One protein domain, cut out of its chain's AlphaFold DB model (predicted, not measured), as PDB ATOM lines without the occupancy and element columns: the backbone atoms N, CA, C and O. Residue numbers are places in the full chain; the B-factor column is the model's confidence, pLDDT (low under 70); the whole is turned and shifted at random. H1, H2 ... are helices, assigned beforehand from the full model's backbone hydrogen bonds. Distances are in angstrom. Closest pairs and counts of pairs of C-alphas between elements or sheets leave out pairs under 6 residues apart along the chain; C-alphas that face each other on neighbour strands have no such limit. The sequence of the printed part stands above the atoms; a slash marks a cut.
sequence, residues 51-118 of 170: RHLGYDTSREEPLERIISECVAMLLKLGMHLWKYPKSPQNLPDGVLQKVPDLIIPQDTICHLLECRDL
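AT A GLANCE: This is residues 51 to 118 of the 170 residues of an uncharacterized protein of Crocodylus porosus (UniProt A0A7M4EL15). One long helix, H1, runs along most of the longest axis, and the chain then folds back over it through a long stretch without named elements, residues 83 to 105, to a short helix, H2, that lies slantwise near the end where H1 begins. Residues 85 to 90 stick out as a free loop at the far end, and residues 51 to 62 form a loose leading arm at the H2 end. The printed part has 68 residues with two named helices, H1 then H2, and no named strand. Its class is all helix, though under half of the residues, 29 of 68, are in named elements. The whole is loose, with a radius of gyration of the C-alphas of 14.6 A and spans of 41 by 24 by 16 A.

IN THESE COORDINATES: The printed part begins at Arg 51, with its C-alpha at (238.606, 274.069, 196.213). H1, residues 63 to 82, starts at C-alpha 63, (232.121, 267.836, 179.195), and measures 28.3 A from first to last C-alpha. H2, residues 106 to 114, measures 12.4 A and ends at C-alpha 114, (240.849, 265.081, 185.912).

HOW THE PARTS SIT: H1 and H2 are close but not clearly touching; their closest C-alphas, those of Ile 66 and Thr 108, are 8.0 A apart. They run opposite ways at a steep tilt of 49 degrees. In H1 and H2 every O i to N i+4 pair is within hydrogen-bond range.

THE WHOLE: The outline is elongated, and the two C-alphas farthest apart, those of Ser 58 and Ser 87, are 42.8 A apart. The link from H1 to H2, with 23 residues, is long. The printed part has no cut. Its mean pLDDT is 77.1; residues 51 to 60 and 85 to 95 are under 70.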
ATOM      1  N   ARG A  51     239.633 275.081 196.515       65.75
ATOM      2  CA  ARG A  51     238.606 274.069 196.213       65.75
ATOM      3  C   ARG A  51     237.514 274.056 197.295       65.75
ATOM      4  O   ARG A  51     237.843 273.949 198.480       65.75
ATOM      5  N   HIS A  52     236.240 274.146 196.915       63.09
ATOM      6  CA  HIS A  52     235.155 274.035 197.886       63.09
ATOM      7  C   HIS A  52     235.029 272.567 198.290       63.09
ATOM      8  O   HIS A  52     234.859 271.678 197.452       63.09
ATOM      9  N   LEU A  53     235.125 272.301 199.591       55.59
ATOM     10  CA  LEU A  53     235.021 270.963 200.174       55.59
ATOM     11  C   LEU A  53     233.547 270.505 200.140       55.59
ATOM     12  O   LEU A  53     232.861 270.501 201.154       55.59
ATOM     13  N   GLY A  54     233.029 270.244 198.942       53.28
ATOM     14  CA  GLY A  54     231.610 269.977 198.691       53.28
ATOM     15  C   GLY A  54     231.168 270.141 197.235       53.28
ATOM     16  O   GLY A  54     229.971 270.104 196.972       53.28
ATOM     17  N   TYR A  55     232.091 270.352 196.286       59.38
ATOM     18  CA  TYR A  55     231.737 270.297 194.869       59.38
ATOM     19  C   TYR A  55     231.331 268.871 194.492       59.38
ATOM     20  O   TYR A  55     232.170 267.968 194.440       59.38
ATOM     21  N   ASP A  56     230.038 268.691 194.236       56.22
ATOM     22  CA  ASP A  56     229.465 267.445 193.751       56.22
ATOM     23  C   ASP A  56     230.012 267.130 192.353       56.22
ATOM     24  O   ASP A  56     229.492 267.566 191.325       56.22
ATOM     25  N   THR A  57     231.046 266.290 192.308       55.78
ATOM     26  CA  THR A  57     231.507 265.597 191.094       55.78
ATOM     27  C   THR A  57     230.446 264.663 190.496       55.78
ATOM     28  O   THR A  57     230.684 264.071 189.451       55.78
ATOM     29  N   SER A  58     229.274 264.528 191.129       52.47
ATOM     30  CA  SER A  58     228.098 263.831 190.598       52.47
ATOM     31  C   SER A  58     227.279 264.666 189.611       52.47
ATOM     32  O   SER A  58     226.218 264.218 189.177       52.47
ATOM     33  N   ARG A  59     227.712 265.884 189.262       55.06
ATOM     34  CA  ARG A  59     227.146 266.606 188.119       55.06
ATOM     35  C   ARG A  59     227.408 265.803 186.845       55.06
ATOM     36  O   ARG A  59     228.498 265.858 186.288       55.06
ATOM     37  N   GLU A  60     226.390 265.094 186.361       68.00
ATOM     38  CA  GLU A  60     226.334 264.494 185.017       68.00
ATOM     39  C   GLU A  60     226.191 265.581 183.928       68.00
ATOM     40  O   GLU A  60     225.365 265.489 183.021       68.00
ATOM     41  N   GLU A  61     226.945 266.674 184.033       76.62
ATOM     42  CA  GLU A  61     226.992 267.673 182.974       76.62
ATOM     43  C   GLU A  61     227.967 267.190 181.893       76.62
ATOM     44  O   GLU A  61     229.089 266.790 182.212       76.62
ATOM     45  N   PRO A  62     227.570 267.205 180.608       85.94
ATOM     46  CA  PRO A  62     228.455 266.780 179.536       85.94
ATOM     47  C   PRO A  62     229.670 267.706 179.463       85.94
ATOM     48  O   PRO A  62     229.549 268.930 179.603       85.94
ATOM     49  N   LEU A  63     230.843 267.126 179.216       87.62
ATOM     50  CA  LEU A  63     232.121 267.836 179.195       87.62
ATOM     51  C   LEU A  63     232.098 269.031 178.229       87.62
ATOM     52  O   LEU A  63     232.599 270.110 178.547       87.62
ATOM     53  N   GLU A  64     231.459 268.873 177.071       87.38
ATOM     54  CA  GLU A  64     231.301 269.919 176.061       87.38
ATOM     55  C   GLU A  64     230.569 271.141 176.618       87.38
ATOM     56  O   GLU A  64     230.942 272.278 176.318       87.38
ATOM     57  N   ARG A  65     229.550 270.921 177.457       88.31
ATOM     58  CA  ARG A  65     228.804 272.002 178.098       88.31
ATOM     59  C   ARG A  65     229.697 272.752 179.074       88.31
ATOM     60  O   ARG A  65     229.782 273.975 178.966       88.31
ATOM     61  N   ILE A  66     230.407 272.036 179.947       90.19
ATOM     62  CA  ILE A  66     231.332 272.629 180.925       90.19
ATOM     63  C   ILE A  66     232.400 273.465 180.207       90.19
ATOM     64  O   ILE A  66     232.647 274.617 180.571       90.19
ATOM     65  N   ILE A  67     232.993 272.922 179.141       90.62
ATOM     66  CA  ILE A  67     233.974 273.629 178.313       90.62
ATOM     67  C   ILE A  67     233.353 274.877 177.682       90.62
ATOM     68  O   ILE A  67     233.958 275.949 177.735       90.62
ATOM     69  N   SER A  68     232.154 274.767 177.100       89.81
ATOM     70  CA  SER A  68     231.483 275.900 176.452       89.81
ATOM     71  C   SER A  68     231.212 277.043 177.433       89.81
ATOM     72  O   SER A  68     231.460 278.207 177.112       89.81
ATOM     73  N   GLU A  69     230.786 276.717 178.656       90.75
ATOM     74  CA  GLU A  69     230.538 277.682 179.722       90.75
ATOM     75  C   GLU A  69     231.852 278.340 180.168       90.75
ATOM     76  O   GLU A  69     231.923 279.567 180.268       90.75
ATOM     77  N   CYS A  70     232.925 277.558 180.331       90.88
ATOM     78  CA  CYS A  70     234.261 278.069 180.648       90.88
ATOM     79  C   CYS A  70     234.794 279.027 179.576       90.88
ATOM     80  O   CYS A  70     235.239 280.132 179.892       90.88
ATOM     81  N   VAL A  71     234.719 278.644 178.299       89.31
ATOM     82  CA  VAL A  71     235.163 279.483 177.177       89.31
ATOM     83  C   VAL A  71     234.325 280.762 177.093       89.31
ATOM     84  O   VAL A  71     234.880 281.845 176.903       89.31
ATOM     85  N   ALA A  72     233.007 280.678 177.302       90.19
ATOM     86  CA  ALA A  72     232.130 281.845 177.330       90.19
ATOM     87  C   ALA A  72     232.461 282.800 178.492       90.19
ATOM     88  O   ALA A  72     232.476 284.018 178.296       90.19
ATOM     89  N   MET A  73     232.756 282.275 179.687       90.06
ATOM     90  CA  MET A  73     233.213 283.076 180.830       90.06
ATOM     91  C   MET A  73     234.543 283.773 180.532       90.06
ATOM     92  O   MET A  73     234.646 284.983 180.733       90.06
ATOM     93  N   LEU A  74     235.522 283.059 179.965       87.88
ATOM     94  CA  LEU A  74     236.813 283.634 179.565       87.88
ATOM     95  C   LEU A  74     236.662 284.711 178.489       87.88
ATOM     96  O   LEU A  74     237.329 285.742 178.558       87.88
ATOM     97  N   LEU A  75     235.770 284.511 177.516       87.00
ATOM     98  CA  LEU A  75     235.486 285.508 176.488       87.00
ATOM     99  C   LEU A  75     234.864 286.768 177.099       87.00
ATOM    100  O   LEU A  75     235.341 287.873 176.835       87.00
ATOM    101  N   LYS A  76     233.846 286.615 177.957       87.56
ATOM    102  CA  LYS A  76     233.242 287.735 178.696       87.56
ATOM    103  C   LYS A  76     234.298 288.456 179.527       87.56
ATOM    104  O   LYS A  76     234.387 289.681 179.460       87.56
ATOM    105  N   LEU A  77     235.140 287.717 180.247       85.50
ATOM    106  CA  LEU A  77     236.237 288.278 181.025       85.50
ATOM    107  C   LEU A  77     237.193 289.074 180.131       85.50
ATOM    108  O   LEU A  77     237.466 290.235 180.415       85.50
ATOM    109  N   GLY A  78     237.629 288.505 179.009       82.19
ATOM    110  CA  GLY A  78     238.463 289.187 178.022       82.19
ATOM    111  C   GLY A  78     237.821 290.474 177.495       82.19
ATOM    112  O   GLY A  78     238.484 291.507 177.434       82.19
ATOM    113  N   MET A  79     236.518 290.466 177.198       83.19
ATOM    114  CA  MET A  79     235.768 291.669 176.813       83.19
ATOM    115  C   MET A  79     235.710 292.713 177.935       83.19
ATOM    116  O   MET A  79     235.778 293.911 177.666       83.19
ATOM    117  N   HIS A  80     235.594 292.286 179.194       81.00
ATOM    118  CA  HIS A  80     235.684 293.186 180.344       81.00
ATOM    119  C   HIS A  80     237.080 293.798 180.467       81.00
ATOM    120  O   HIS A  80     237.187 295.003 180.683       81.00
ATOM    121  N   LEU A  81     238.134 293.002 180.278       77.88
ATOM    122  CA  LEU A  81     239.521 293.463 180.296       77.88
ATOM    123  C   LEU A  81     239.833 294.405 179.123       77.88
ATOM    124  O   LEU A  81     240.573 295.368 179.295       77.88
ATOM    125  N   TRP A  82     239.208 294.197 177.961       76.19
ATOM    126  CA  TRP A  82     239.363 295.052 176.779       76.19
ATOM    127  C   TRP A  82     238.880 296.492 176.989       76.19
ATOM    128  O   TRP A  82     239.337 297.407 176.307       76.19
ATOM    129  N   LYS A  83     237.968 296.718 177.943       76.25
ATOM    130  CA  LYS A  83     237.490 298.064 178.299       76.25
ATOM    131  C   LYS A  83     238.568 298.908 178.990       76.25
ATOM    132  O   LYS A  83     238.399 300.121 179.095       76.25
ATOM    133  N   TYR A  84     239.644 298.289 179.477       72.69
ATOM    134  CA  TYR A  84     240.725 298.978 180.172       72.69
ATOM    135  C   TYR A  84     241.828 299.424 179.196       72.69
ATOM    136  O   TYR A  84     242.022 298.809 178.145       72.69
ATOM    137  N   PRO A  85     242.571 300.501 179.516       64.50
ATOM    138  CA  PRO A  85     243.657 300.987 178.671       64.50
ATOM    139  C   PRO A  85     244.715 299.902 178.422       64.50
ATOM    140  O   PRO A  85     245.080 299.160 179.328       64.50
ATOM    141  N   LYS A  86     245.256 299.856 177.199       62.97
ATOM    142  CA  LYS A  86     246.146 298.798 176.671       62.97
ATOM    143  C   LYS A  86     247.514 298.653 177.363       62.97
ATOM    144  O   LYS A  86     248.350 297.883 176.904       62.97
ATOM    145  N   SER A  87     247.792 299.408 178.417       57.66
ATOM    146  CA  SER A  87     249.070 299.345 179.128       57.66
ATOM    147  C   SER A  87     248.989 298.330 180.279       57.66
ATOM    148  O   SER A  87     248.150 298.514 181.165       57.66
ATOM    149  N   PRO A  88     249.882 297.326 180.342       54.38
ATOM    150  CA  PRO A  88     249.860 296.272 181.364       54.38
ATOM    151  C   PRO A  88     250.000 296.794 182.805       54.38
ATOM    152  O   PRO A  88     249.577 296.125 183.740       54.38
ATOM    153  N   GLN A  89     250.528 298.009 182.992       54.19
ATOM    154  CA  GLN A  89     250.645 298.678 184.296       54.19
ATOM    155  C   GLN A  89     249.324 299.263 184.830       54.19
ATOM    156  O   GLN A  89     249.254 299.620 185.998       54.19
ATOM    157  N   ASN A  90     248.275 299.354 184.002       54.44
ATOM    158  CA  ASN A  90     247.013 300.017 184.353       54.44
ATOM    159  C   ASN A  90     245.833 299.050 184.485       54.44
ATOM    160  O   ASN A  90     244.686 299.481 184.375       54.44
ATOM    161  N   LEU A  91     246.074 297.753 184.697       61.53
ATOM    162  CA  LEU A  91     245.005 296.853 185.116       61.53
ATOM    163  C   LEU A  91     244.925 296.902 186.651       61.53
ATOM    164  O   LEU A  91     245.784 296.286 187.283       61.53
ATOM    165  N   PRO A  92     243.954 297.614 187.268       62.75
ATOM    166  CA  PRO A  92     243.856 297.665 188.719       62.75
ATOM    167  C   PRO A  92     243.900 296.254 189.302       62.75
ATOM    168  O   PRO A  92     243.232 295.348 188.794       62.75
ATOM    169  N   ASP A  93     244.659 296.049 190.374       61.56
ATOM    170  CA  ASP A  93     244.784 294.722 190.989       61.56
ATOM    171  C   ASP A  93     243.433 294.138 191.425       61.56
ATOM    172  O   ASP A  93     243.252 292.923 191.434       61.56
ATOM    173  N   GLY A  94     242.436 295.001 191.637       65.81
ATOM    174  CA  GLY A  94     241.051 294.636 191.915       65.81
ATOM    175  C   GLY A  94     240.106 294.523 190.709       65.81
ATOM    176  O   GLY A  94     238.910 294.376 190.936       65.81
ATOM    177  N   VAL A  95     240.541 294.596 189.439       68.19
ATOM    178  CA  VAL A  95     239.606 294.458 188.286       68.19
ATOM    179  C   VAL A  95     238.815 293.156 188.361       68.19
ATOM    180  O   VAL A  95     237.622 293.142 188.074       68.19
ATOM    181  N   LEU A  96     239.463 292.088 188.808       71.19
ATOM    182  CA  LEU A  96     238.856 290.768 188.937       71.19
ATOM    183  C   LEU A  96     237.973 290.650 190.181       71.19
ATOM    184  O   LEU A  96     236.999 289.908 190.157       71.19
ATOM    185  N   GLN A  97     238.229 291.456 191.218       72.12
ATOM    186  CA  GLN A  97     237.325 291.577 192.368       72.12
ATOM    187  C   GLN A  97     235.984 292.215 191.979       72.12
ATOM    188  O   GLN A  97     234.992 292.013 192.668       72.12
ATOM    189  N   LYS A  98     235.935 292.979 190.878       74.69
ATOM    190  CA  LYS A  98     234.691 293.578 190.365       74.69
ATOM    191  C   LYS A  98     233.844 292.608 189.540       74.69
ATOM    192  O   LYS A  98     232.680 292.905 189.298       74.69
ATOM    193  N   VAL A  99     234.426 291.506 189.065       81.44
ATOM    194  CA  VAL A  99     233.747 290.496 188.236       81.44
ATOM    195  C   VAL A  99     234.100 289.069 188.688       81.44
ATOM    196  O   VAL A  99     234.587 288.277 187.879       81.44
ATOM    197  N   PRO A 100     233.873 288.721 189.972       80.12
ATOM    198  CA  PRO A 100     234.198 287.392 190.492       80.12
ATOM    199  C   PRO A 100     233.422 286.288 189.762       80.12
ATOM    200  O   PRO A 100     233.968 285.215 189.532       80.12
ATOM    201  N   ASP A 101     232.208 286.589 189.295       83.19
ATOM    202  CA  ASP A 101     231.328 285.654 188.579       83.19
ATOM    203  C   ASP A 101     231.862 285.230 187.199       83.19
ATOM    204  O   ASP A 101     231.340 284.303 186.586       83.19
ATOM    205  N   LEU A 102     232.876 285.927 186.672       85.12
ATOM    206  CA  LEU A 102     233.525 285.585 185.400       85.12
ATOM    207  C   LEU A 102     234.807 284.765 185.587       85.12
ATOM    208  O   LEU A 102     235.437 284.383 184.599       85.12
ATOM    209  N   ILE A 103     235.220 284.524 186.831       85.50
ATOM    210  CA  ILE A 103     236.367 283.680 187.153       85.50
ATOM    211  C   ILE A 103     235.873 282.237 187.210       85.50
ATOM    212  O   ILE A 103     234.952 281.920 187.958       85.50
ATOM    213  N   ILE A 104     236.503 281.358 186.428       87.75
ATOM    214  CA  ILE A 104     236.181 279.929 186.456       87.75
ATOM    215  C   ILE A 104     236.458 279.397 187.875       87.75
ATOM    216  O   ILE A 104     237.577 279.575 188.368       87.75
ATOM    217  N   PRO A 105     235.483 278.741 188.531       86.62
ATOM    218  CA  PRO A 105     235.684 278.162 189.853       86.62
ATOM    219  C   PRO A 105     236.816 277.132 189.867       86.62
ATOM    220  O   PRO A 105     236.963 276.336 188.936       86.62
ATOM    221  N   GLN A 106     237.583 277.096 190.961       86.25
ATOM    222  CA  GLN A 106     238.694 276.153 191.124       86.25
ATOM    223  C   GLN A 106     238.241 274.693 190.993       86.25
ATOM    224  O   GLN A 106     238.956 273.878 190.417       86.25
ATOM    225  N   ASP A 107     237.043 274.368 191.483       86.19
ATOM    226  CA  ASP A 107     236.471 273.024 191.387       86.19
ATOM    227  C   ASP A 107     236.257 272.585 189.932       86.19
ATOM    228  O   ASP A 107     236.621 271.469 189.562       86.19
ATOM    229  N   THR A 108     235.750 273.489 189.087       87.94
ATOM    230  CA  THR A 108     235.586 273.256 187.646       87.94
ATOM    231  C   THR A 108     236.937 273.054 186.964       87.94
ATOM    232  O   THR A 108     237.074 272.161 186.133       87.94
ATOM    233  N   ILE A 109     237.957 273.840 187.333       88.00
ATOM    234  CA  ILE A 109     239.321 273.671 186.803       88.00
ATOM    235  C   ILE A 109     239.863 272.290 187.181       88.00
ATOM    236  O   ILE A 109     240.343 271.570 186.310       88.00
ATOM    237  N   CYS A 110     239.753 271.890 188.451       87.69
ATOM    238  CA  CYS A 110     240.185 270.567 188.898       87.69
ATOM    239  C   CYS A 110     239.446 269.441 188.164       87.69
ATOM    240  O   CYS A 110     240.090 268.503 187.707       87.69
ATOM    241  N   HIS A 111     238.128 269.561 187.989       87.25
ATOM    242  CA  HIS A 111     237.345 268.590 187.229       87.25
ATOM    243  C   HIS A 111     237.864 268.443 185.790       87.25
ATOM    244  O   HIS A 111     238.144 267.330 185.353       87.25
ATOM    245  N   LEU A 112     238.096 269.555 185.083       88.81
ATOM    246  CA  LEU A 112     238.651 269.538 183.722       88.81
ATOM    247  C   LEU A 112     240.061 268.925 183.662       88.81
ATOM    248  O   LEU A 112     240.401 268.248 182.693       88.81
ATOM    249  N   LEU A 113     240.891 269.131 184.687       88.06
ATOM    250  CA  LEU A 113     242.218 268.509 184.772       88.06
ATOM    251  C   LEU A 113     242.137 266.986 184.984       88.06
ATOM    252  O   LEU A 113     242.982 266.245 184.479       88.06
ATOM    253  N   GLU A 114     241.105 266.507 185.676       87.75
ATOM    254  CA  GLU A 114     240.849 265.081 185.912       87.75
ATOM    255  C   GLU A 114     240.187 264.389 184.694       87.75
ATOM    256  O   GLU A 114     240.273 263.164 184.556       87.75
ATOM    257  N   CYS A 115     239.586 265.145 183.763       86.31
ATOM    258  CA  CYS A 115     238.954 264.606 182.554       86.31
ATOM    259  C   CYS A 115     239.957 263.885 181.634       86.31
ATOM    260  O   CYS A 115     240.994 264.432 181.237       86.31
ATOM    261  N   ARG A 116     239.606 262.652 181.243       86.25
ATOM    262  CA  ARG A 116     240.413 261.804 180.348       86.25
ATOM    263  C   ARG A 116     240.232 262.133 178.871       86.25
ATOM    264  O   ARG A 116     241.165 261.929 178.105       86.25
ATOM    265  N   ASP A 117     239.073 262.671 178.500       86.56
ATOM    266  CA  ASP A 117     238.783 263.050 177.113       86.56
ATOM    267  C   ASP A 117     239.618 264.260 176.669       86.56
ATOM    268  O   ASP A 117     239.887 264.432 175.484       86.56
ATOM    269  N   LEU A 118     240.090 265.075 177.623       89.56
ATOM    270  CA  LEU A 118     241.042 266.150 177.364       89.56
ATOM    271  C   LEU A 118     242.472 265.605 177.309       89.56
ATOM    272  O   LEU A 118     243.024 265.123 178.305       89.56
TER     273      LEU A 118